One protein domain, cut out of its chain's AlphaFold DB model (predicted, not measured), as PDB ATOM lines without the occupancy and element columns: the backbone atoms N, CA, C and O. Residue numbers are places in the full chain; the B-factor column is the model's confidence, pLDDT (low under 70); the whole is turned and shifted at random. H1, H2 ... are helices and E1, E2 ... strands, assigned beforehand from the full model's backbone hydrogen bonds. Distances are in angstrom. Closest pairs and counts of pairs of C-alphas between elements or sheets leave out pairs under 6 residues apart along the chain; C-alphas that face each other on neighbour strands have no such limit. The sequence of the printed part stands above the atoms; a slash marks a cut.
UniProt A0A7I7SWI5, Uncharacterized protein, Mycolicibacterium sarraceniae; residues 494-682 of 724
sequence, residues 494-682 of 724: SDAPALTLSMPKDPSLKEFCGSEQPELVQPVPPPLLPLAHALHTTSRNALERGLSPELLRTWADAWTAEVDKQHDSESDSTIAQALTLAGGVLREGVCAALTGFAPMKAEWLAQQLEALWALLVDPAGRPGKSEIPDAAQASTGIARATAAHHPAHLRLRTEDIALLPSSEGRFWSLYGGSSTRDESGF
ATOM      1  N   SER A 494     204.084 183.668 232.582       88.69
ATOM      2  CA  SER A 494     202.929 183.597 231.669       88.69
ATOM      3  C   SER A 494     202.725 182.194 231.081       88.69
ATOM      4  O   SER A 494     203.673 181.423 230.977       88.69
ATOM      5  N   ASP A 495     201.508 181.887 230.620       83.69
ATOM      6  CA  ASP A 495     201.083 180.533 230.211       83.69
ATOM      7  C   ASP A 495     202.008 179.813 229.213       83.69
ATOM      8  O   ASP A 495     202.058 178.581 229.183       83.69
ATOM      9  N   ALA A 496     202.728 180.557 228.370       88.12
ATOM     10  CA  ALA A 496     203.642 179.985 227.394       88.12
ATOM     11  C   ALA A 496     205.110 180.113 227.853       88.12
ATOM     12  O   ALA A 496     205.589 181.229 228.064       88.12
ATOM     13  N   PRO A 497     205.869 179.003 227.946       90.69
ATOM     14  CA  PRO A 497     207.258 179.041 228.386       90.69
ATOM     15  C   PRO A 497     208.139 179.765 227.361       90.69
ATOM     16  O   PRO A 497     208.101 179.477 226.162       90.69
ATOM     17  N   ALA A 498     208.974 180.680 227.849       94.56
ATOM     18  CA  ALA A 498     209.925 181.449 227.054       94.56
ATOM     19  C   ALA A 498     211.252 181.605 227.805       94.56
ATOM     20  O   ALA A 498     211.300 181.479 229.027       94.56
ATOM     21  N   LEU A 499     212.328 181.894 227.071       95.19
ATOM     22  CA  LEU A 499     213.645 182.201 227.650       95.19
ATOM     23  C   LEU A 499     213.964 183.692 227.644       95.19
ATOM     24  O   LEU A 499     214.749 184.149 228.466       95.19
ATOM     25  N   THR A 500     213.361 184.446 226.731       95.31
ATOM     26  CA  THR A 500     213.693 185.848 226.489       95.31
ATOM     27  C   THR A 500     212.410 186.618 226.203       95.31
ATOM     28  O   THR A 500     211.504 186.112 225.538       95.31
ATOM     29  N   LEU A 501     212.338 187.841 226.714       95.44
ATOM     30  CA  LEU A 501     211.281 188.801 226.405       95.44
ATOM     31  C   LEU A 501     211.750 189.738 225.296       95.44
ATOM     32  O   LEU A 501     212.947 189.930 225.099       95.44
ATOM     33  N   SER A 502     210.817 190.362 224.596       93.06
ATOM     34  CA  SER A 502     211.088 191.376 223.588       93.06
ATOM     35  C   SER A 502     210.360 192.673 223.898       93.06
ATOM     36  O   SER A 502     209.265 192.672 224.459       93.06
ATOM     37  N   MET A 503     210.993 193.788 223.548       91.56
ATOM     38  CA  MET A 503     210.397 195.115 223.625       91.56
ATOM     39  C   MET A 503     210.644 195.903 222.335       91.56
ATOM     40  O   MET A 503     211.725 195.800 221.750       91.56
ATOM     41  N   PRO A 504     209.688 196.753 221.918       87.31
ATOM     42  CA  PRO A 504     209.854 197.605 220.740       87.31
ATOM     43  C   PRO A 504     210.858 198.750 220.969       87.31
ATOM     44  O   PRO A 504     211.488 199.245 220.030       87.31
ATOM     45  N   LYS A 505     211.013 199.185 222.223       88.12
ATOM     46  CA  LYS A 505     211.920 200.257 222.661       88.12
ATOM     47  C   LYS A 505     213.105 199.690 223.438       88.12
ATOM     48  O   LYS A 505     213.124 198.508 223.775       88.12
ATOM     49  N   ASP A 506     214.086 200.545 223.723       89.19
ATOM     50  CA  ASP A 506     215.223 200.187 224.576       89.19
ATOM     51  C   ASP A 506     214.702 199.675 225.934       89.19
ATOM     52  O   ASP A 506     213.947 200.401 226.590       89.19
ATOM     53  N   PRO A 507     215.100 198.467 226.383       91.00
ATOM     54  CA  PRO A 507     214.632 197.870 227.630       91.00
ATOM     55  C   PRO A 507     215.364 198.482 228.837       91.00
ATOM     56  O   PRO A 507     215.999 197.797 229.637       91.00
ATOM     57  N   SER A 508     215.316 199.808 228.948       89.69
ATOM     58  CA  SER A 508     215.679 200.528 230.171       89.69
ATOM     59  C   SER A 508     214.702 200.176 231.296       89.69
ATOM     60  O   SER A 508     213.567 199.785 231.017       89.69
ATOM     61  N   LEU A 509     215.108 200.323 232.561       89.44
ATOM     62  CA  LEU A 509     214.229 200.056 233.706       89.44
ATOM     63  C   LEU A 509     212.952 200.889 233.628       89.44
ATOM     64  O   LEU A 509     211.854 200.389 233.854       89.44
ATOM     65  N   LYS A 510     213.089 202.162 233.264       89.25
ATOM     66  CA  LYS A 510     211.970 203.088 233.155       89.25
ATOM     67  C   LYS A 510     210.972 202.685 232.069       89.25
ATOM     68  O   LYS A 510     209.766 202.744 232.310       89.25
ATOM     69  N   GLU A 511     211.454 202.291 230.890       89.94
ATOM     70  CA  GLU A 511     210.584 201.827 229.800       89.94
ATOM     71  C   GLU A 511     209.992 200.449 230.119       89.94
ATOM     72  O   GLU A 511     208.789 200.246 229.955       89.94
ATOM     73  N   PHE A 512     210.797 199.521 230.651       92.38
ATOM     74  CA  PHE A 512     210.345 198.178 231.015       92.38
ATOM     75  C   PHE A 512     209.348 198.188 232.170       92.38
ATOM     76  O   PHE A 512     208.464 197.346 232.195       92.38
ATOM     77  N   CYS A 513     209.423 199.128 233.112       92.12
ATOM     78  CA  CYS A 513     208.412 199.328 234.157       92.12
ATOM     79  C   CYS A 513     207.291 200.300 233.739       92.12
ATOM     80  O   CYS A 513     206.417 200.597 234.549       92.12
ATOM     81  N   GLY A 514     207.315 200.809 232.505       87.56
ATOM     82  CA  GLY A 514     206.329 201.749 231.976       87.56
ATOM     83  C   GLY A 514     205.039 201.080 231.487       87.56
ATOM     84  O   GLY A 514     204.722 199.947 231.830       87.56
ATOM     85  N   SER A 515     204.279 201.777 230.647       80.25
ATOM     86  CA  SER A 515     202.990 201.289 230.132       80.25
ATOM     87  C   SER A 515     203.103 200.294 228.970       80.25
ATOM     88  O   SER A 515     202.137 199.603 228.668       80.25
ATOM     89  N   GLU A 516     204.252 200.234 228.295       82.06
ATOM     90  CA  GLU A 516     204.479 199.322 227.165       82.06
ATOM     91  C   GLU A 516     204.468 197.869 227.649       82.06
ATOM     92  O   GLU A 516     205.023 197.571 228.708       82.06
ATOM     93  N   GLN A 517     203.850 196.962 226.891       83.00
ATOM     94  CA  GLN A 517     203.819 195.535 227.221       83.00
ATOM     95  C   GLN A 517     204.941 194.789 226.484       83.00
ATOM     96  O   GLN A 517     204.959 194.797 225.255       83.00
ATOM     97  N   PRO A 518     205.879 194.150 227.206       88.25
ATOM     98  CA  PRO A 518     206.852 193.255 226.590       88.25
ATOM     99  C   PRO A 518     206.179 191.979 226.074       88.25
ATOM    100  O   PRO A 518     205.249 191.468 226.699       88.25
ATOM    101  N   GLU A 519     206.693 191.429 224.979       89.44
ATOM    102  CA  GLU A 519     206.184 190.203 224.355       89.44
ATOM    103  C   GLU A 519     207.159 189.032 224.537       89.44
ATOM    104  O   GLU A 519     208.371 189.222 224.635       89.44
ATOM    105  N   LEU A 520     206.656 187.798 224.558       88.19
ATOM    106  CA  LEU A 520     207.497 186.598 224.632       88.19
ATOM    107  C   LEU A 520     208.185 186.335 223.285       88.19
ATOM    108  O   LEU A 520     207.522 186.292 222.249       88.19
ATOM    109  N   VAL A 521     209.493 186.060 223.287       85.25
ATOM    110  CA  VAL A 521     210.192 185.624 222.067       85.25
ATOM    111  C   VAL A 521     209.893 184.146 221.810       85.25
ATOM    112  O   VAL A 521     210.293 183.275 222.583       85.25
ATOM    113  N   GLN A 522     209.203 183.859 220.705       82.00
ATOM    114  CA  GLN A 522     208.825 182.509 220.279       82.00
ATOM    115  C   GLN A 522     209.092 182.280 218.779       82.00
ATOM    116  O   GLN A 522     209.085 183.240 218.006       82.00
ATOM    117  N   PRO A 523     209.284 181.018 218.337       85.56
ATOM    118  CA  PRO A 523     209.319 179.794 219.145       85.56
ATOM    119  C   PRO A 523     210.651 179.604 219.888       85.56
ATOM    120  O   PRO A 523     211.711 179.997 219.404       85.56
ATOM    121  N   VAL A 524     210.604 178.944 221.050       89.88
ATOM    122  CA  VAL A 524     211.813 178.497 221.762       89.88
ATOM    123  C   VAL A 524     212.453 177.333 220.987       89.88
ATOM    124  O   VAL A 524     211.730 176.409 220.598       89.88
ATOM    125  N   PRO A 525     213.786 177.321 220.778       90.62
ATOM    126  CA  PRO A 525     214.469 176.190 220.156       90.62
ATOM    127  C   PRO A 525     214.134 174.867 220.870       90.62
ATOM    128  O   PRO A 525     214.252 174.810 222.096       90.62
ATOM    129  N   PRO A 526     213.765 173.783 220.153       90.56
ATOM    130  CA  PRO A 526     213.322 172.537 220.782       90.56
ATOM    131  C   PRO A 526     214.267 171.961 221.852       90.56
ATOM    132  O   PRO A 526     213.761 171.527 222.889       90.56
ATOM    133  N   PRO A 527     215.609 171.991 221.683       91.50
ATOM    134  CA  PRO A 527     216.539 171.526 222.717       91.50
ATOM    135  C   PRO A 527     216.453 172.310 224.032       91.50
ATOM    136  O   PRO A 527     216.735 171.754 225.087       91.50
ATOM    137  N   LEU A 528     216.032 173.576 223.974       94.19
ATOM    138  CA  LEU A 528     215.965 174.486 225.116       94.19
ATOM    139  C   LEU A 528     214.561 174.596 225.731       94.19
ATOM    140  O   LEU A 528     214.376 175.322 226.708       94.19
ATOM    141  N   LEU A 529     213.567 173.867 225.210       94.56
ATOM    142  CA  LEU A 529     212.229 173.827 225.805       94.56
ATOM    143  C   LEU A 529     212.248 173.428 227.290       94.56
ATOM    144  O   LEU A 529     211.576 174.110 228.064       94.56
ATOM    145  N   PRO A 530     213.000 172.400 227.743       95.69
ATOM    146  CA  PRO A 530     213.067 172.064 229.167       95.69
ATOM    147  C   PRO A 530     213.570 173.230 230.025       95.69
ATOM    148  O   PRO A 530     213.034 173.483 231.102       95.69
ATOM    149  N   LEU A 531     214.547 173.985 229.514       96.94
ATOM    150  CA  LEU A 531     215.096 175.148 230.201       96.94
ATOM    151  C   LEU A 531     214.077 176.296 230.281       96.94
ATOM    152  O   LEU A 531     213.937 176.917 231.330       96.94
ATOM    153  N   ALA A 532     213.298 176.536 229.221       97.00
ATOM    154  CA  ALA A 532     212.208 177.517 229.246       97.00
ATOM    155  C   ALA A 532     211.129 177.163 230.287       97.00
ATOM    156  O   ALA A 532     210.623 178.040 230.986       97.00
ATOM    157  N   HIS A 533     210.812 175.873 230.445       96.88
ATOM    158  CA  HIS A 533     209.903 175.408 231.499       96.88
ATOM    159  C   HIS A 533     210.505 175.580 232.897       96.88
ATOM    160  O   HIS A 533     209.774 175.892 233.839       96.88
ATOM    161  N   ALA A 534     211.820 175.395 233.048       97.69
ATOM    162  CA  ALA A 534     212.509 175.639 234.311       97.69
ATOM    163  C   ALA A 534     212.441 177.124 234.705       97.69
ATOM    164  O   ALA A 534     212.106 177.419 235.853       97.69
ATOM    165  N   LEU A 535     212.653 178.052 233.762       98.00
ATOM    166  CA  LEU A 535     212.486 179.489 234.006       98.00
ATOM    167  C   LEU A 535     211.044 179.828 234.393       98.00
ATOM    168  O   LEU A 535     210.820 180.451 235.426       98.00
ATOM    169  N   HIS A 536     210.064 179.350 233.621       97.75
ATOM    170  CA  HIS A 536     208.643 179.541 233.921       97.75
ATOM    171  C   HIS A 536     208.283 179.054 235.334       97.75
ATOM    172  O   HIS A 536     207.682 179.779 236.125       97.75
ATOM    173  N   THR A 537     208.703 177.834 235.682       97.69
ATOM    174  CA  THR A 537     208.456 177.234 237.002       97.69
ATOM    175  C   THR A 537     209.139 178.025 238.115       97.69
ATOM    176  O   THR A 537     208.558 178.223 239.179       97.69
ATOM    177  N   THR A 538     210.357 178.510 237.872       98.25
ATOM    178  CA  THR A 538     211.103 179.340 238.824       98.25
ATOM    179  C   THR A 538     210.373 180.653 239.086       98.25
ATOM    180  O   THR A 538     210.144 181.002 240.242       98.25
ATOM    181  N   SER A 539     209.943 181.344 238.030       98.12
ATOM    182  CA  SER A 539     209.197 182.600 238.120       98.12
ATOM    183  C   SER A 539     207.849 182.418 238.814       98.12
ATOM    184  O   SER A 539     207.511 183.195 239.705       98.12
ATOM    185  N   ARG A 540     207.110 181.347 238.492       98.00
ATOM    186  CA  ARG A 540     205.836 181.030 239.152       98.00
ATOM    187  C   ARG A 540     206.024 180.738 240.640       98.00
ATOM    188  O   ARG A 540     205.338 181.324 241.469       98.00
ATOM    189  N   ASN A 541     207.015 179.921 240.995       97.94
ATOM    190  CA  ASN A 541     207.349 179.647 242.394       97.94
ATOM    191  C   ASN A 541     207.792 180.913 243.144       97.94
ATOM    192  O   ASN A 541     207.476 181.056 244.326       97.94
ATOM    193  N   ALA A 542     208.505 181.828 242.481       98.06
ATOM    194  CA  ALA A 542     208.906 183.101 243.071       98.06
ATOM    195  C   ALA A 542     207.692 183.996 243.368       98.06
ATOM    196  O   ALA A 542     207.648 184.613 244.429       98.06
ATOM    197  N   LEU A 543     206.690 184.034 242.485       98.12
ATOM    198  CA  LEU A 543     205.442 184.767 242.723       98.12
ATOM    199  C   LEU A 543     204.609 184.123 243.835       98.12
ATOM    200  O   LEU A 543     204.175 184.807 244.759       98.12
ATOM    201  N   GLU A 544     204.450 182.800 243.801       97.31
ATOM    202  CA  GLU A 544     203.665 182.067 244.794       97.31
ATOM    203  C   GLU A 544     204.274 182.158 246.191       97.31
ATOM    204  O   GLU A 544     203.565 182.357 247.180       97.31
ATOM    205  N   ARG A 545     205.596 181.972 246.304       96.56
ATOM    206  CA  ARG A 545     206.260 181.754 247.595       96.56
ATOM    207  C   ARG A 545     207.184 182.880 248.031       96.56
ATOM    208  O   ARG A 545     207.525 182.915 249.212       96.56
ATOM    209  N   GLY A 546     207.529 183.795 247.139       97.69
ATOM    210  CA  GLY A 546     208.640 184.720 247.308       97.69
ATOM    211  C   GLY A 546     209.974 184.090 246.903       97.69
ATOM    212  O   GLY A 546     210.114 182.872 246.769       97.69
ATOM    213  N   LEU A 547     210.976 184.941 246.716       97.31
ATOM    214  CA  LEU A 547     212.336 184.551 246.366       97.31
ATOM    215  C   LEU A 547     213.007 183.813 247.529       97.31
ATOM    216  O   LEU A 547     212.821 184.144 248.701       97.31
ATOM    217  N   SER A 548     213.816 182.813 247.186       96.19
ATOM    218  CA  SER A 548     214.666 182.082 248.126       96.19
ATOM    219  C   SER A 548     216.000 181.729 247.466       96.19
ATOM    220  O   SER A 548     216.035 181.571 246.238       96.19
ATOM    221  N   PRO A 549     217.088 181.595 248.247       95.56
ATOM    222  CA  PRO A 549     218.384 181.181 247.719       95.56
ATOM    223  C   PRO A 549     218.315 179.871 246.928       95.56
ATOM    224  O   PRO A 549     218.873 179.767 245.839       95.56
ATOM    225  N   GLU A 550     217.583 178.880 247.440       96.06
ATOM    226  CA  GLU A 550     217.485 177.550 246.838       96.06
ATOM    227  C   GLU A 550     216.780 177.584 245.478       96.06
ATOM    228  O   GLU A 550     217.211 176.918 244.535       96.06
ATOM    229  N   LEU A 551     215.713 178.382 245.364       97.38
ATOM    230  CA  LEU A 551     214.950 178.533 244.125       97.38
ATOM    231  C   LEU A 551     215.824 179.102 243.000       97.38
ATOM    232  O   LEU A 551     215.840 178.566 241.894       97.38
ATOM    233  N   LEU A 552     216.566 180.169 243.298       97.25
ATOM    234  CA  LEU A 552     217.406 180.856 242.320       97.25
ATOM    235  C   LEU A 552     218.644 180.035 241.929       97.25
ATOM    236  O   LEU A 552     219.004 180.015 240.754       97.25
ATOM    237  N   ARG A 553     219.251 179.303 242.876       96.00
ATOM    238  CA  ARG A 553     220.344 178.357 242.579       96.00
ATOM    239  C   ARG A 553     219.900 177.243 241.657       96.00
ATOM    240  O   ARG A 553     220.550 177.002 240.654       96.00
ATOM    241  N   THR A 554     218.756 176.626 241.951       97.19
ATOM    242  CA  THR A 554     218.220 175.538 241.121       97.19
ATOM    243  C   THR A 554     218.037 175.986 239.667       97.19
ATOM    244  O   THR A 554     218.314 175.227 238.740       97.19
ATOM    245  N   TRP A 555     217.600 177.231 239.457       97.56
ATOM    246  CA  TRP A 555     217.505 177.827 238.126       97.56
ATOM    247  C   TRP A 555     218.876 178.034 237.464       97.56
ATOM    248  O   TRP A 555     219.070 177.613 236.322       97.56
ATOM    249  N   ALA A 556     219.831 178.642 238.171       96.00
ATOM    250  CA  ALA A 556     221.182 178.863 237.656       96.00
ATOM    251  C   ALA A 556     221.908 177.541 237.328       96.00
ATOM    252  O   ALA A 556     222.548 177.432 236.280       96.00
ATOM    253  N   ASP A 557     221.740 176.512 238.160       96.00
ATOM    254  CA  ASP A 557     222.291 175.169 237.958       96.00
ATOM    255  C   ASP A 557     221.683 174.496 236.719       96.00
ATOM    256  O   ASP A 557     222.402 173.902 235.912       96.00
ATOM    257  N   ALA A 558     220.364 174.621 236.522       97.06
ATOM    258  CA  ALA A 558     219.681 174.082 235.346       97.06
ATOM    259  C   ALA A 558     220.170 174.738 234.045       97.06
ATOM    260  O   ALA A 558     220.354 174.051 233.038       97.06
ATOM    261  N   TRP A 559     220.406 176.053 234.067       97.00
ATOM    262  CA  TRP A 559     221.000 176.762 232.936       97.00
ATOM    263  C   TRP A 559     222.442 176.318 232.681       97.00
ATOM    264  O   TRP A 559     222.774 175.997 231.542       97.00
ATOM    265  N   THR A 560     223.266 176.229 233.726       95.19
ATOM    266  CA  THR A 560     224.679 175.821 233.621       95.19
ATOM    267  C   THR A 560     224.804 174.426 233.015       95.19
ATOM    268  O   THR A 560     225.543 174.233 232.054       95.19
ATOM    269  N   ALA A 561     223.995 173.474 233.487       94.06
ATOM    270  CA  ALA A 561     223.976 172.117 232.950       94.06
ATOM    271  C   ALA A 561     223.596 172.065 231.457       94.06
ATOM    272  O   ALA A 561     224.135 171.246 230.710       94.06
ATOM    273  N   GLU A 562     222.676 172.924 231.000       93.62
ATOM    274  CA  GLU A 562     222.326 172.983 229.577       93.62
ATOM    275  C   GLU A 562     223.415 173.686 228.753       93.62
ATOM    276  O   GLU A 562     223.692 173.246 227.642       93.62
ATOM    277  N   VAL A 563     224.089 174.712 229.286       91.44
ATOM    278  CA  VAL A 563     225.258 175.332 228.635       91.44
ATOM    279  C   VAL A 563     226.376 174.312 228.425       91.44
ATOM    280  O   VAL A 563     226.864 174.186 227.301       91.44
ATOM    281  N   ASP A 564     226.729 173.547 229.459       90.56
ATOM    282  CA  ASP A 564     227.784 172.526 229.395       90.56
ATOM    283  C   ASP A 564     227.453 171.451 228.352       90.56
ATOM    284  O   ASP A 564     228.262 171.120 227.484       90.56
ATOM    285  N   LYS A 565     226.207 170.971 228.356       89.19
ATOM    286  CA  LYS A 565     225.719 169.988 227.385       89.19
ATOM    287  C   LYS A 565     225.780 170.494 225.942       89.19
ATOM    288  O   LYS A 565     226.051 169.706 225.036       89.19
ATOM    289  N   GLN A 566     225.490 171.775 225.709       83.75
ATOM    290  CA  GLN A 566     225.573 172.356 224.370       83.75
ATOM    291  C   GLN A 566     227.024 172.612 223.958       83.75
ATOM    292  O   GLN A 566     227.337 172.397 222.791       83.75
ATOM    293  N   HIS A 567     227.910 172.989 224.885       78.31
ATOM    294  CA  HIS A 567     229.341 173.165 224.616       78.31
ATOM    295  C   HIS A 567     230.005 171.883 224.091       78.31
ATOM    296  O   HIS A 567     230.821 171.944 223.172       78.31
ATOM    297  N   ASP A 568     229.608 170.725 224.623       71.62
ATOM    298  CA  ASP A 568     230.109 169.408 224.204       71.62
ATOM    299  C   ASP A 568     229.570 168.942 222.835       71.62
ATOM    300  O   ASP A 568     230.038 167.948 222.270       71.62
ATOM    301  N   SER A 569     228.588 169.652 222.277       68.12
ATOM    302  CA  SER A 569     228.042 169.425 220.937       68.12
ATOM    303  C   SER A 569     228.538 170.502 219.963       68.12
ATOM    304  O   SER A 569     228.864 171.607 220.384       68.12
ATOM    305  N   GLU A 570     228.593 170.239 218.650       62.53
ATOM    306  CA  GLU A 570     228.767 171.312 217.650       62.53
ATOM    307  C   GLU A 570     227.518 172.218 217.673       62.53
ATOM    308  O   GLU A 570     226.585 172.050 216.887       62.53
ATOM    309  N   SER A 571     227.452 173.120 218.654       61.84
ATOM    310  CA  SER A 571     226.234 173.836 219.016       61.84
ATOM    311  C   SER A 571     225.795 174.789 217.910       61.84
ATOM    312  O   SER A 571     226.582 175.615 217.436       61.84
ATOM    313  N   ASP A 572     224.510 174.738 217.559       75.06
ATOM    314  CA  ASP A 572     223.889 175.739 216.699       75.06
ATOM    315  C   ASP A 572     223.986 177.123 217.361       75.06
ATOM    316  O   ASP A 572     223.537 177.356 218.482       75.06
ATOM    317  N   SER A 573     224.549 178.074 216.625       77.44
ATOM    318  CA  SER A 573     224.625 179.495 216.970       77.44
ATOM    319  C   SER A 573     223.310 180.128 217.467       77.44
ATOM    320  O   SER A 573     223.357 181.089 218.234       77.44
ATOM    321  N   THR A 574     222.141 179.618 217.059       82.44
ATOM    322  CA  THR A 574     220.835 180.078 217.568       82.44
ATOM    323  C   THR A 574     220.588 179.650 219.019       82.44
ATOM    324  O   THR A 574     220.066 180.432 219.815       82.44
ATOM    325  N   ILE A 575     221.029 178.446 219.390       88.56
ATOM    326  CA  ILE A 575     220.941 177.894 220.746       88.56
ATOM    327  C   ILE A 575     221.854 178.689 221.684       88.56
ATOM    328  O   ILE A 575     221.413 179.116 222.749       88.56
ATOM    329  N   ALA A 576     223.091 178.967 221.264       85.94
ATOM    330  CA  ALA A 576     224.039 179.759 222.052       85.94
ATOM    331  C   ALA A 576     223.519 181.180 222.350       85.94
ATOM    332  O   ALA A 576     223.653 181.679 223.471       85.94
ATOM    333  N   GLN A 577     222.876 181.826 221.370       87.12
ATOM    334  CA  GLN A 577     222.267 183.143 221.570       87.12
ATOM    335  C   GLN A 577     221.085 183.085 222.551       87.12
ATOM    336  O   GLN A 577     220.994 183.935 223.434       87.12
ATOM    337  N   ALA A 578     220.214 182.078 222.437       90.62
ATOM    338  CA  ALA A 578     219.091 181.892 223.356       90.62
ATOM    339  C   ALA A 578     219.550 181.601 224.798       90.62
ATOM    340  O   ALA A 578     218.956 182.119 225.739       90.62
ATOM    341  N   LEU A 579     220.634 180.839 224.978       91.81
ATOM    342  CA  LEU A 579     221.257 180.616 226.287       91.81
ATOM    343  C   LEU A 579     221.839 181.909 226.872       91.81
ATOM    344  O   LEU A 579     221.641 182.181 228.053       91.81
ATOM    345  N   THR A 580     222.505 182.724 226.048       90.00
ATOM    346  CA  THR A 580     223.080 184.020 226.461       90.00
ATOM    347  C   THR A 580     222.003 185.016 226.906       90.00
ATOM    348  O   THR A 580     222.229 185.811 227.813       90.00
ATOM    349  N   LEU A 581     220.826 184.973 226.275       91.81
ATOM    350  CA  LEU A 581     219.694 185.866 226.541       91.81
ATOM    351  C   LEU A 581     218.652 185.277 227.510       91.81
ATOM    352  O   LEU A 581     217.566 185.850 227.660       91.81
ATOM    353  N   ALA A 582     218.943 184.142 228.151       95.19
ATOM    354  CA  ALA A 582     218.031 183.511 229.098       95.19
ATOM    355  C   ALA A 582     217.738 184.447 230.285       95.19
ATOM    356  O   ALA A 582     218.651 185.012 230.886       95.19
ATOM    357  N   GLY A 583     216.458 184.631 230.612       95.62
ATOM    358  CA  GLY A 583     216.010 185.570 231.642       95.62
ATOM    359  C   GLY A 583     216.199 187.048 231.268       95.62
ATOM    360  O   GLY A 583     216.090 187.909 232.142       95.62
ATOM    361  N   GLY A 584     216.507 187.359 230.005       95.25
ATOM    362  CA  GLY A 584     216.739 188.716 229.507       95.25
ATOM    363  C   GLY A 584     215.572 189.308 228.708       95.25
ATOM    364  O   GLY A 584     214.592 188.634 228.386       95.25
ATOM    365  N   VAL A 585     215.712 190.586 228.358       94.81
ATOM    366  CA  VAL A 585     214.795 191.359 227.508       94.81
ATOM    367  C   VAL A 585     215.569 191.919 226.322       94.81
ATOM    368  O   VAL A 585     216.591 192.571 226.504       94.81
ATOM    369  N   LEU A 586     215.102 191.682 225.105       92.00
ATOM    370  CA  LEU A 586     215.770 192.074 223.870       92.00
ATOM    371  C   LEU A 586     214.961 193.143 223.128       92.00
ATOM    372  O   LEU A 586     213.753 193.018 222.960       92.00
ATOM    373  N   ARG A 587     215.639 194.150 222.583       89.19
ATOM    374  CA  ARG A 587     215.108 194.960 221.483       89.19
ATOM    375  C   ARG A 587     215.736 194.460 220.192       89.19
ATOM    376  O   ARG A 587     216.936 194.641 220.035       89.19
ATOM    377  N   GLU A 588     214.947 193.813 219.332       75.75
ATOM    378  CA  GLU A 588     215.288 193.240 218.007       75.75
ATOM    379  C   GLU A 588     216.767 193.342 217.555       75.75
ATOM    380  O   GLU A 588     217.097 194.014 216.583       75.75
ATOM    381  N   GLY A 589     217.679 192.663 218.259       67.00
ATOM    382  CA  GLY A 589     219.101 192.596 217.899       67.00
ATOM    383  C   GLY A 589     219.935 193.872 218.088       67.00
ATOM    384  O   GLY A 589     221.084 193.847 217.675       67.00
ATOM    385  N   VAL A 590     219.396 194.933 218.700       79.75
ATOM    386  CA  VAL A 590     220.073 196.229 218.925       79.75
ATOM    387  C   VAL A 590     220.634 196.343 220.344       79.75
ATOM    388  O   VAL A 590     221.769 196.754 220.551       79.75
ATOM    389  N   CYS A 591     219.828 196.007 221.348       87.88
ATOM    390  CA  CYS A 591     220.231 196.102 222.748       87.88
ATOM    391  C   CYS A 591     219.503 195.058 223.589       87.88
ATOM    392  O   CYS A 591     218.382 194.654 223.264       87.88
ATOM    393  N   ALA A 592     220.123 194.637 224.686       91.44
ATOM    394  CA  ALA A 592     219.572 193.628 225.582       91.44
ATOM    395  C   ALA A 592     219.688 194.076 227.037       91.44
ATOM    396  O   ALA A 592     220.692 194.663 227.425       91.44
ATOM    397  N   ALA A 593     218.682 193.769 227.844       92.88
ATOM    398  CA  ALA A 593     218.729 193.912 229.285       92.88
ATOM    399  C   ALA A 593     218.733 192.544 229.968       92.88
ATOM    400  O   ALA A 593     217.974 191.650 229.598       92.88
ATOM    401  N   LEU A 594     219.568 192.385 230.987       93.75
ATOM    402  CA  LEU A 594     219.559 191.222 231.864       93.75
ATOM    403  C   LEU A 594     218.775 191.553 233.124       93.75
ATOM    404  O   LEU A 594     219.084 192.540 233.791       93.75
ATOM    405  N   THR A 595     217.788 190.718 233.445       94.81
ATOM    406  CA  THR A 595     216.944 190.865 234.639       94.81
ATOM    407  C   THR A 595     217.514 190.066 235.815       94.81
ATOM    408  O   THR A 595     218.481 189.320 235.654       94.81
ATOM    409  N   GLY A 596     216.881 190.127 236.991       93.25
ATOM    410  CA  GLY A 596     217.272 189.279 238.124       93.25
ATOM    411  C   GLY A 596     217.038 187.776 237.907       93.25
ATOM    412  O   GLY A 596     217.525 186.982 238.703       93.25
ATOM    413  N   PHE A 597     216.348 187.378 236.829       96.00
ATOM    414  CA  PHE A 597     216.247 185.981 236.391       96.00
ATOM    415  C   PHE A 597     217.300 185.593 235.347       96.00
ATOM    416  O   PHE A 597     217.369 184.425 234.968       96.00
ATOM    417  N   ALA A 598     218.144 186.518 234.882       95.75
ATOM    418  CA  ALA A 598     219.319 186.124 234.114       95.75
ATOM    419  C   ALA A 598     220.224 185.253 235.011       95.75
ATOM    420  O   ALA A 598     220.505 185.673 236.134       95.75
ATOM    421  N   PRO A 599     220.688 184.068 234.570       94.50
ATOM    422  CA  PRO A 599     221.327 183.063 235.430       94.50
ATOM    423  C   PRO A 599     222.428 183.605 236.346       94.50
ATOM    424  O   PRO A 599     222.389 183.380 237.551       94.50
ATOM    425  N   MET A 600     223.345 184.414 235.809       89.44
ATOM    426  CA  MET A 600     224.443 185.009 236.581       89.44
ATOM    427  C   MET A 600     223.954 185.993 237.661       89.44
ATOM    428  O   MET A 600     224.509 186.070 238.756       89.44
ATOM    429  N   LYS A 601     222.891 186.753 237.369       91.31
ATOM    430  CA  LYS A 601     222.277 187.674 238.337       91.31
ATOM    431  C   LYS A 601     221.421 186.929 239.359       91.31
ATOM    432  O   LYS A 601     221.423 187.310 240.526       91.31
ATOM    433  N   ALA A 602     220.734 185.869 238.939       94.31
ATOM    434  CA  ALA A 602     219.965 184.993 239.813       94.31
ATOM    435  C   ALA A 602     220.875 184.281 240.822       94.31
ATOM    436  O   ALA A 602     220.567 184.263 242.012       94.31
ATOM    437  N   GLU A 603     222.020 183.762 240.373       92.38
ATOM    438  CA  GLU A 603     223.032 183.153 241.238       92.38
ATOM    439  C   GLU A 603     223.554 184.157 242.273       92.38
ATOM    440  O   GLU A 603     223.558 183.876 243.474       92.38
ATOM    441  N   TRP A 604     223.929 185.360 241.832       90.38
ATOM    442  CA  TRP A 604     224.381 186.411 242.738       90.38
ATOM    443  C   TRP A 604     223.299 186.817 243.751       90.38
ATOM    444  O   TRP A 604     223.572 186.909 244.949       90.38
ATOM    445  N   LEU A 605     222.053 187.007 243.304       92.12
ATOM    446  CA  LEU A 605     220.927 187.315 244.188       92.12
ATOM    447  C   LEU A 605     220.691 186.179 245.198       92.12
ATOM    448  O   LEU A 605     220.412 186.450 246.364       92.12
ATOM    449  N   ALA A 606     220.866 184.918 244.796       92.94
ATOM    450  CA  ALA A 606     220.788 183.780 245.706       92.94
ATOM    451  C   ALA A 606     221.848 183.859 246.815       92.94
ATOM    452  O   ALA A 606     221.528 183.666 247.988       92.94
ATOM    453  N   GLN A 607     223.097 184.172 246.457       88.81
ATOM    454  CA  GLN A 607     224.196 184.357 247.411       88.81
ATOM    455  C   GLN A 607     223.938 185.547 248.346       88.81
ATOM    456  O   GLN A 607     224.167 185.448 249.552       88.81
ATOM    457  N   GLN A 608     223.412 186.657 247.817       89.75
ATOM    458  CA  GLN A 608     223.054 187.828 248.617       89.75
ATOM    459  C   GLN A 608     221.964 187.494 249.643       89.75
ATOM    460  O   GLN A 608     222.101 187.827 250.823       89.75
ATOM    461  N   LEU A 609     220.889 186.830 249.206       92.69
ATOM    462  CA  LEU A 609     219.793 186.425 250.082       92.69
ATOM    463  C   LEU A 609     220.269 185.439 251.148       92.69
ATOM    464  O   LEU A 609     219.949 185.636 252.315       92.69
ATOM    465  N   GLU A 610     221.072 184.435 250.786       90.62
ATOM    466  CA  GLU A 610     221.616 183.474 251.751       90.62
ATOM    467  C   GLU A 610     222.461 184.176 252.817       90.62
ATOM    468  O   GLU A 610     222.263 183.947 254.010       90.62
ATOM    469  N   ALA A 611     223.349 185.084 252.405       88.62
ATOM    470  CA  ALA A 611     224.187 185.836 253.329       88.62
ATOM    471  C   ALA A 611     223.352 186.697 254.290       88.62
ATOM    472  O   ALA A 611     223.639 186.739 255.483       88.62
ATOM    473  N   LEU A 612     222.296 187.358 253.802       90.31
ATOM    474  CA  LEU A 612     221.398 188.155 254.646       90.31
ATOM    475  C   LEU A 612     220.550 187.282 255.572       90.31
ATOM    476  O   LEU A 612     220.353 187.638 256.733       90.31
ATOM    477  N   TRP A 613     220.067 186.140 255.086       90.31
ATOM    478  CA  TRP A 613     219.274 185.207 255.882       90.31
ATOM    479  C   TRP A 613     220.117 184.581 256.987       90.31
ATOM    480  O   TRP A 613     219.646 184.512 258.117       90.31
ATOM    481  N   ALA A 614     221.380 184.243 256.721       86.69
ATOM    482  CA  ALA A 614     222.320 183.750 257.726       86.69
ATOM    483  C   ALA A 614     222.578 184.751 258.870       86.69
ATOM    484  O   ALA A 614     222.972 184.350 259.960       86.69
ATOM    485  N   LEU A 615     222.330 186.054 258.664       86.62
ATOM    486  CA  LEU A 615     222.376 187.050 259.742       86.62
ATOM    487  C   LEU A 615     221.101 187.066 260.604       86.62
ATOM    488  O   LEU A 615     221.124 187.636 261.694       86.62
ATOM    489  N   LEU A 616     220.001 186.485 260.115       83.25
ATOM    490  CA  LEU A 616     218.668 186.486 260.733       83.25
ATOM    491  C   LEU A 616     218.290 185.161 261.397       83.25
ATOM    492  O   LEU A 616     217.359 185.137 262.207       83.25
ATOM    493  N   VAL A 617     218.963 184.071 261.032       76.62
ATOM    494  CA  VAL A 617     218.691 182.735 261.556       76.62
ATOM    495  C   VAL A 617     219.917 182.151 262.244       76.62
ATOM    496  O   VAL A 617     221.049 182.399 261.838       76.62
ATOM    497  N   ASP A 618     219.689 181.379 263.303       69.19
ATOM    498  CA  ASP A 618     220.736 180.582 263.938       69.19
ATOM    499  C   ASP A 618     221.171 179.408 263.023       69.19
ATOM    500  O   ASP A 618     220.522 179.130 262.008       69.19
ATOM    501  N   PRO A 619     222.246 178.664 263.357       58.50
ATOM    502  CA  PRO A 619     222.669 177.496 262.574       58.50
ATOM    503  C   PRO A 619     221.613 176.382 262.458       58.50
ATOM    504  O   PRO A 619     221.757 175.483 261.632       58.50
ATOM    505  N   ALA A 620     220.563 176.409 263.286       55.72
ATOM    506  CA  ALA A 620     219.418 175.505 263.228       55.72
ATOM    507  C   ALA A 620     218.224 176.100 262.445       55.72
ATOM    508  O   ALA A 620     217.139 175.511 262.461       55.72
ATOM    509  N   GLY A 621     218.408 177.243 261.773       59.28
ATOM    510  CA  GLY A 621     217.404 177.932 260.963       59.28
ATOM    511  C   GLY A 621     216.378 178.738 261.765       59.28
ATOM    512  O   GLY A 621     215.441 179.283 261.184       59.28
ATOM    513  N   ARG A 622     216.525 178.837 263.091       65.06
ATOM    514  CA  ARG A 622     215.542 179.512 263.945       65.06
ATOM    515  C   ARG A 622     215.759 181.023 263.912       65.06
ATOM    516  O   ARG A 622     216.899 181.474 264.020       65.06
ATOM    517  N   PRO A 623     214.682 181.817 263.828       65.62
ATOM    518  CA  PRO A 623     214.774 183.265 263.915       65.62
ATOM    519  C   PRO A 623     215.259 183.658 265.308       65.62
ATOM    520  O   PRO A 623     214.695 183.242 266.321       65.62
ATOM    521  N   GLY A 624     216.317 184.458 265.373       60.47
ATOM    522  CA  GLY A 624     216.960 184.740 266.646       60.47
ATOM    523  C   GLY A 624     217.949 185.887 266.589       60.47
ATOM    524  O   GLY A 624     218.180 186.507 265.552       60.47
ATOM    525  N   LYS A 625     218.530 186.185 267.750       60.84
ATOM    526  CA  LYS A 625     219.595 187.174 267.861       60.84
ATOM    527  C   LYS A 625     220.800 186.678 267.063       60.84
ATOM    528  O   LYS A 625     221.324 185.611 267.361       60.84
ATOM    529  N   SER A 626     221.241 187.473 266.089       58.25
ATOM    530  CA  SER A 626     222.465 187.187 265.343       58.25
ATOM    531  C   SER A 626     223.636 187.019 266.316       58.25
ATOM    532  O   SER A 626     223.937 187.929 267.092       58.25
ATOM    533  N   GLU A 627     224.281 185.852 266.292       60.47
ATOM    534  CA  GLU A 627     225.500 185.587 267.068       60.47
ATOM    535  C   GLU A 627     226.732 186.267 266.445       60.47
ATOM    536  O   GLU A 627     227.795 186.329 267.062       60.47
ATOM    537  N   ILE A 628     226.582 186.808 265.231       60.12
ATOM    538  CA  ILE A 628     227.641 187.462 264.470       60.12
ATOM    539  C   ILE A 628     227.874 188.878 265.030       60.12
ATOM    540  O   ILE A 628     226.954 189.706 265.015       60.12
ATOM    541  N   PRO A 629     229.099 189.194 265.501       60.97
ATOM    542  CA  PRO A 629     229.474 190.556 265.867       60.97
ATOM    543  C   PRO A 629     229.227 191.511 264.691       60.97
ATOM    544  O   PRO A 629     229.572 191.204 263.555       60.97
ATOM    545  N   ASP A 630     228.617 192.667 264.960       71.94
ATOM    546  CA  ASP A 630     228.358 193.719 263.966       71.94
ATOM    547  C   ASP A 630     227.486 193.307 262.757       71.94
ATOM    548  O   ASP A 630     227.648 193.828 261.650       71.94
ATOM    549  N   ALA A 631     226.482 192.445 262.971       78.06
ATOM    550  CA  ALA A 631     225.508 192.030 261.949       78.06
ATOM    551  C   ALA A 631     224.881 193.195 261.143       78.06
ATOM    552  O   ALA A 631     224.688 193.072 259.935       78.06
ATOM    553  N   ALA A 632     224.609 194.355 261.754       79.19
ATOM    554  CA  ALA A 632     224.139 195.552 261.044       79.19
ATOM    555  C   ALA A 632     225.166 196.123 260.057       79.19
ATOM    556  O   ALA A 632     224.783 196.646 259.007       79.19
ATOM    557  N   GLN A 633     226.457 196.072 260.387       76.62
ATOM    558  CA  GLN A 633     227.510 196.532 259.488       76.62
ATOM    559  C   GLN A 633     227.677 195.543 258.333       76.62
ATOM    560  O   GLN A 633     227.721 195.969 257.179       76.62
ATOM    561  N   ALA A 634     227.674 194.239 258.630       78.75
ATOM    562  CA  ALA A 634     227.708 193.186 257.619       78.75
ATOM    563  C   ALA A 634     226.512 193.281 256.657       78.75
ATOM    564  O   ALA A 634     226.705 193.324 255.445       78.75
ATOM    565  N   SER A 635     225.286 193.423 257.173       85.56
ATOM    566  CA  SER A 635     224.087 193.557 256.334       85.56
ATOM    567  C   SER A 635     224.100 194.820 255.483       85.56
ATOM    568  O   SER A 635     223.618 194.807 254.355       85.56
ATOM    569  N   THR A 636     224.688 195.907 255.988       81.69
ATOM    570  CA  THR A 636     224.884 197.135 255.208       81.69
ATOM    571  C   THR A 636     225.888 196.918 254.076       81.69
ATOM    572  O   THR A 636     225.646 197.394 252.972       81.69
ATOM    573  N   GLY A 637     226.974 196.179 254.319       73.12
ATOM    574  CA  GLY A 637     227.924 195.785 253.276       73.12
ATOM    575  C   GLY A 637     227.276 194.906 252.205       73.12
ATOM    576  O   GLY A 637     227.379 195.212 251.022       73.12
ATOM    577  N   ILE A 638     226.530 193.874 252.612       81.75
ATOM    578  CA  ILE A 638     225.846 192.955 251.685       81.75
ATOM    579  C   ILE A 638     224.764 193.679 250.870       81.75
ATOM    580  O   ILE A 638     224.659 193.466 249.666       81.75
ATOM    581  N   ALA A 639     223.990 194.573 251.491       82.62
ATOM    582  CA  ALA A 639     222.967 195.363 250.800       82.62
ATOM    583  C   ALA A 639     223.540 196.321 249.745       82.62
ATOM    584  O   ALA A 639     222.817 196.742 248.845       82.62
ATOM    585  N   ARG A 640     224.816 196.701 249.892       75.94
ATOM    586  CA  ARG A 640     225.549 197.547 248.943       75.94
ATOM    587  C   ARG A 640     226.242 196.747 247.850       75.94
ATOM    588  O   ARG A 640     226.581 197.331 246.831       75.94
ATOM    589  N   ALA A 641     226.471 195.451 248.047       75.44
ATOM    590  CA  ALA A 641     226.950 194.608 246.965       75.44
ATOM    591  C   ALA A 641     225.888 194.574 245.857       75.44
ATOM    592  O   ALA A 641     224.689 194.505 246.144       75.44
ATOM    593  N   THR A 642     226.325 194.611 244.601       73.69
ATOM    594  CA  THR A 642     225.457 194.530 243.421       73.69
ATOM    595  C   THR A 642     226.025 193.517 242.427       73.69
ATOM    596  O   THR A 642     227.230 193.266 242.415       73.69
ATOM    597  N   ALA A 643     225.169 192.960 241.567       68.00
ATOM    598  CA  ALA A 643     225.591 192.266 240.345       68.00
ATOM    599  C   ALA A 643     225.731 193.238 239.159       68.00
ATOM    600  O   ALA A 643     225.522 192.840 238.006       68.00
ATOM    601  N   ALA A 644     225.996 194.524 239.423       65.50
ATOM    602  CA  ALA A 644     226.275 195.484 238.360       65.50
ATOM    603  C   ALA A 644     227.533 195.027 237.608       65.50
ATOM    604  O   ALA A 644     228.479 194.535 238.226       65.50
ATOM    605  N   HIS A 645     227.530 195.150 236.279       62.38
ATOM    606  CA  HIS A 645     228.628 194.699 235.410       62.38
ATOM    607  C   HIS A 645     228.862 193.180 235.355       62.38
ATOM    608  O   HIS A 645     229.926 192.736 234.909       62.38
ATOM    609  N   HIS A 646     227.895 192.367 235.796       67.25
ATOM    610  CA  HIS A 646     227.938 190.922 235.594       67.25
ATOM    611  C   HIS A 646     226.846 190.465 234.609       67.25
ATOM    612  O   HIS A 646     225.655 190.584 234.933       67.25
ATOM    613  N   PRO A 647     227.217 189.943 233.418       78.06
ATOM    614  CA  PRO A 647     228.568 189.842 232.842       78.06
ATOM    615  C   PRO A 647     229.151 191.198 232.391       78.06
ATOM    616  O   PRO A 647     228.432 192.158 232.173       78.06
ATOM    617  N   ALA A 648     230.468 191.283 232.183       75.25
ATOM    618  CA  ALA A 648     231.119 192.550 231.803       75.25
ATOM    619  C   ALA A 648     230.726 193.064 230.401       75.25
ATOM    620  O   ALA A 648     230.878 194.245 230.095       75.25
ATOM    621  N   HIS A 649     230.266 192.169 229.529       82.19
ATOM    622  CA  HIS A 649     229.748 192.474 228.201       82.19
ATOM    623  C   HIS A 649     228.835 191.339 227.733       82.19
ATOM    624  O   HIS A 649     228.937 190.208 228.215       82.19
ATOM    625  N   LEU A 650     227.991 191.629 226.746       84.19
ATOM    626  CA  LEU A 650     227.207 190.629 226.030       84.19
ATOM    627  C   LEU A 650     227.694 190.522 224.594       84.19
ATOM    628  O   LEU A 650     227.883 191.523 223.912       84.19
ATOM    629  N   ARG A 651     227.861 189.299 224.100       80.88
ATOM    630  CA  ARG A 651     228.149 189.063 222.686       80.88
ATOM    631  C   ARG A 651     226.938 188.414 222.040       80.88
ATOM    632  O   ARG A 651     226.684 187.230 222.247       80.88
ATOM    633  N   LEU A 652     226.189 189.197 221.270       79.56
ATOM    634  CA  LEU A 652     225.067 188.685 220.491       79.56
ATOM    635  C   LEU A 652     225.554 188.287 219.102       79.56
ATOM    636  O   LEU A 652     226.422 188.934 218.531       79.56
ATOM    637  N   ARG A 653     224.982 187.223 218.534       68.31
ATOM    638  CA  ARG A 653     225.367 186.735 217.202       68.31
ATOM    639  C   ARG A 653     225.128 187.773 216.101       68.31
ATOM    640  O   ARG A 653     225.854 187.791 215.115       68.31
ATOM    641  N   THR A 654     224.086 188.587 216.244       60.50
ATOM    642  CA  THR A 654     223.712 189.614 215.263       60.50
ATOM    643  C   THR A 654     224.691 190.784 215.218       60.50
ATOM    644  O   THR A 654     224.579 191.617 214.326       60.50
ATOM    645  N   GLU A 655     225.650 190.837 216.146       65.75
ATOM    646  CA  GLU A 655     226.566 191.952 216.327       65.75
ATOM    647  C   GLU A 655     228.021 191.467 216.245       65.75
ATOM    648  O   GLU A 655     228.455 190.579 216.981       65.75
ATOM    649  N   ASP A 656     228.811 192.083 215.363       66.56
ATOM    650  CA  ASP A 656     230.258 191.832 215.293       66.56
ATOM    651  C   ASP A 656     231.002 192.390 216.522       66.56
ATOM    652  O   ASP A 656     232.142 192.006 216.803       66.56
ATOM    653  N   ILE A 657     230.357 193.290 217.270       74.75
ATOM    654  CA  ILE A 657     230.916 194.016 218.410       74.75
ATOM    655  C   ILE A 657     230.228 193.541 219.694       74.75
ATOM    656  O   ILE A 657     229.025 193.298 219.728       74.75
ATOM    657  N   ALA A 658     231.001 193.396 220.770       82.75
ATOM    658  CA  ALA A 658     230.436 193.118 222.084       82.75
ATOM    659  C   ALA A 658     229.610 194.318 222.576       82.75
ATOM    660  O   ALA A 658     230.103 195.448 222.609       82.75
ATOM    661  N   LEU A 659     228.380 194.059 223.010       83.94
ATOM    662  CA  LEU A 659     227.542 195.039 223.674       83.94
ATOM    663  C   LEU A 659     228.102 195.308 225.068       83.94
ATOM    664  O   LEU A 659     228.183 194.413 225.914       83.94
ATOM    665  N   LEU A 660     228.484 196.557 225.300       83.69
ATOM    666  CA  LEU A 660     228.920 197.040 226.603       83.69
ATOM    667  C   LEU A 660     227.711 197.505 227.424       83.69
ATOM    668  O   LEU A 660     226.711 197.935 226.836       83.69
ATOM    669  N   PRO A 661     227.790 197.436 228.762       82.94
ATOM    670  CA  PRO A 661     226.749 197.980 229.617       82.94
ATOM    671  C   PRO A 661     226.596 199.488 229.392       82.94
ATOM    672  O   PRO A 661     227.581 200.225 229.321       82.94
ATOM    673  N   SER A 662     225.352 199.939 229.263       81.56
ATOM    674  CA  SER A 662     224.985 201.342 229.072       81.56
ATOM    675  C   SER A 662     224.244 201.910 230.288       81.56
ATOM    676  O   SER A 662     224.486 203.050 230.661       81.56
ATOM    677  N   SER A 663     223.392 201.122 230.949       81.75
ATOM    678  CA  SER A 663     222.690 201.505 232.185       81.75
ATOM    679  C   SER A 663     222.664 200.323 233.150       81.75
ATOM    680  O   SER A 663     222.535 199.175 232.721       81.75
ATOM    681  N   GLU A 664     222.810 200.592 234.444       76.19
ATOM    682  CA  GLU A 664     223.060 199.576 235.468       76.19
ATOM    683  C   GLU A 664     222.173 199.799 236.688       76.19
ATOM    684  O   GLU A 664     222.031 200.917 237.169       76.19
ATOM    685  N   GLY A 665     221.622 198.709 237.198       77.00
ATOM    686  CA  GLY A 665     220.957 198.585 238.483       77.00
ATOM    687  C   GLY A 665     221.486 197.364 239.235       77.00
ATOM    688  O   GLY A 665     222.428 196.682 238.821       77.00
ATOM    689  N   ARG A 666     220.877 197.056 240.376       79.94
ATOM    690  CA  ARG A 666     221.284 195.950 241.255       79.94
ATOM    691  C   ARG A 666     221.011 194.597 240.610       79.94
ATOM    692  O   ARG A 666     221.888 193.733 240.600       79.94
ATOM    693  N   PHE A 667     219.817 194.440 240.040       84.12
ATOM    694  CA  PHE A 667     219.383 193.220 239.347       84.12
ATOM    695  C   PHE A 667     219.079 193.458 237.863       84.12
ATOM    696  O   PHE A 667     218.758 192.504 237.162       84.12
ATOM    697  N   TRP A 668     219.195 194.693 237.372       89.56
ATOM    698  CA  TRP A 668     218.974 195.038 235.971       89.56
ATOM    699  C   TRP A 668     220.248 195.576 235.330       89.56
ATOM    700  O   TRP A 668     220.898 196.433 235.906       89.56
ATOM    701  N   SER A 669     220.609 195.110 234.139       89.19
ATOM    702  CA  SER A 669     221.731 195.683 233.375       89.19
ATOM    703  C   SER A 669     221.359 195.785 231.909       89.19
ATOM    704  O   SER A 669     221.053 194.764 231.299       89.19
ATOM    705  N   LEU A 670     221.398 196.989 231.345       89.56
ATOM    706  CA  LEU A 670     221.154 197.268 229.930       89.56
ATOM    707  C   LEU A 670     222.481 197.302 229.167       89.56
ATOM    708  O   LEU A 670     223.400 198.005 229.571       89.56
ATOM    709  N   TYR A 671     222.556 196.604 228.036       89.00
ATOM    710  CA  TYR A 671     223.726 196.510 227.162       89.00
ATOM    711  C   TYR A 671     223.397 197.038 225.768       89.00
ATOM    712  O   TYR A 671     222.394 196.637 225.174       89.00
ATOM    713  N   GLY A 672     224.255 197.911 225.234       86.25
ATOM    714  CA  GLY A 672     224.091 198.505 223.899       86.25
ATOM    715  C   GLY A 672     222.970 199.544 223.775       86.25
ATOM    716  O   GLY A 672     222.693 200.012 222.676       86.25
ATOM    717  N   GLY A 673     222.302 199.895 224.878       81.88
ATOM    718  CA  GLY A 673     221.199 200.852 224.876       81.88
ATOM    719  C   GLY A 673     221.657 202.307 224.774       81.88
ATOM    720  O   GLY A 673     222.804 202.651 225.059       81.88
ATOM    721  N   SER A 674     220.729 203.192 224.404       78.12
ATOM    722  CA  SER A 674     220.986 204.640 224.337       78.12
ATOM    723  C   SER A 674     221.000 205.327 225.712       78.12
ATOM    724  O   SER A 674     221.573 206.410 225.861       78.12
ATOM    725  N   SER A 675     220.391 204.699 226.726       69.88
ATOM    726  CA  SER A 675     220.410 205.194 228.106       69.88
ATOM    727  C   SER A 675     221.781 204.945 228.732       69.88
ATOM    728  O   SER A 675     222.216 203.799 228.836       69.88
ATOM    729  N   THR A 676     222.439 206.037 229.131       67.38
ATOM    730  CA  THR A 676     223.734 206.067 229.839       67.38
ATOM    731  C   THR A 676     223.595 206.392 231.327       67.38
ATOM    732  O   THR A 676     224.591 206.563 232.026       67.38
ATOM    733  N   ARG A 677     222.358 206.565 231.815       64.81
ATOM    734  CA  ARG A 677     222.080 206.954 233.201       64.81
ATOM    735  C   ARG A 677     221.750 205.728 234.033       64.81
ATOM    736  O   ARG A 677     220.996 204.870 233.578       64.81
ATOM    737  N   ASP A 678     222.249 205.695 235.263       67.38
ATOM    738  CA  ASP A 678     221.730 204.800 236.293       67.38
ATOM    739  C   ASP A 678     220.313 205.263 236.677       67.38
ATOM    740  O   ASP A 678     220.115 206.275 237.352       67.38
ATOM    741  N   GLU A 679     219.309 204.546 236.174       68.88
ATOM    742  CA  GLU A 679     217.895 204.817 236.453       68.88
ATOM    743  C   GLU A 679     217.456 204.273 237.818       68.88
ATOM    744  O   GLU A 679     216.447 204.728 238.360       68.88
ATOM    745  N   SER A 680     218.220 203.337 238.386       64.88
ATOM    746  CA  SER A 680     218.014 202.834 239.744       64.88
ATOM    747  C   SER A 680     218.528 203.840 240.784       64.88
ATOM    748  O   SER A 680     217.915 204.011 241.836       64.88
ATOM    749  N   GLY A 681     219.608 204.563 240.462       63.22
ATOM    750  CA  GLY A 681     220.300 205.515 241.332       63.22
ATOM    751  C   GLY A 681     221.169 204.862 242.412       63.22
ATOM    752  O   GLY A 681     221.525 205.535 243.379       63.22
ATOM    753  N   PHE A 682     221.478 203.566 242.293       63.25
ATOM    754  CA  PHE A 682     222.180 202.794 243.323       63.25
ATOM    755  C   PHE A 682     223.537 202.248 242.892       63.25
ATOM    756  O   PHE A 682     224.373 202.022 243.766       63.25
TER     757      PHE A 682
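AT A GLANCE: This is residues 494 to 682 of the 724 residues of an uncharacterized protein of Mycolicibacterium sarraceniae (UniProt A0A7I7SWI5). A small twisted sheet of five strands sits toward one end of the domain, and the helical hairpin of H2 and H3 runs past it at a distance, with the short H4 between. H5 packs on H3 and leads away from the sheet, and H6 folds back beside it, making an arm whose tip is the loop of residues 615 to 630. The printed part has 189 residues with six named helices and five named strands, in the order E1 H1 H2 H3 H4 E2 E3 H5 H6 E4 E5; the mixed sheet runs E1 E2 E3 E5 E4. The class is mixed, helices and strands; the whole is compact, with a radius of gyration of the C-alphas of 17.7 A and spans of 52 by 36 by 32 A.

HOW THE PARTS SIT: Start at E1, residues 500 to 502, an edge strand parallel to E2, residues 584 to 587; N 501 and O 584 are within hydrogen-bond range at 2.9 A. E2 forms a hairpin with the antiparallel E3, residues 591 to 594, N 585 and O 593 being 2.8 A apart. E3 is antiparallel to E5, residues 669 to 671, with N 594 and O 669 at 2.8 A. E5 forms a hairpin with E4, residues 661 to 664, antiparallel and the other edge strand, with N 670 and O 663 at 2.8 A. H1, residues 509 to 512, touches no helix and only grazes the sheet. H2, residues 526 to 545, and H3, residues 549 to 567, form a helical hairpin at a shallow tilt of 7 degrees; their closest C-alphas, Thr 538 and Leu 551, are 6.6 A apart. H3 only just touches H4, residues 573 to 580, with 3 pairs of C-alphas within 8 A, the closest being Val 563 and Leu 579 at 7.0 A. H3 touches H5, residues 599 to 614, opposite ways at a shallow tilt of 29 degrees, closest at the C-alphas of Pro 549 and Ala 606, 4.1 A. H5, with residues 608 to 612 alone, touches H6, residues 631 to 640, in a helical hairpin; the C-alphas of Leu 612 and Ser 635 are closest, 6.3 A. In H3, H4, H5 and H6 every O i to N i+4 pair is within hydrogen-bond range, in H2 14 of 16, and H1 is too short for one.

IN THESE COORDINATES: Find C-alpha 500, where E1 begins, at (213.693, 185.848, 226.489). H2 runs 29.2 A from C-alpha 526 at (213.322, 172.537, 220.782), H3 26.8 A and H5 22.3 A. E5 ends at C-alpha 671, (223.726, 196.510, 227.162).

THE WHOLE: The C-alphas of Lys 625 and Asp 656 are farthest apart, 53.8 A. The printed part has no cut; the links H1 to H2, H5 to H6 and H6 to E4 are long. Confidence is under 70 in 32 residues, among them 618 to 629 and 675 to 682.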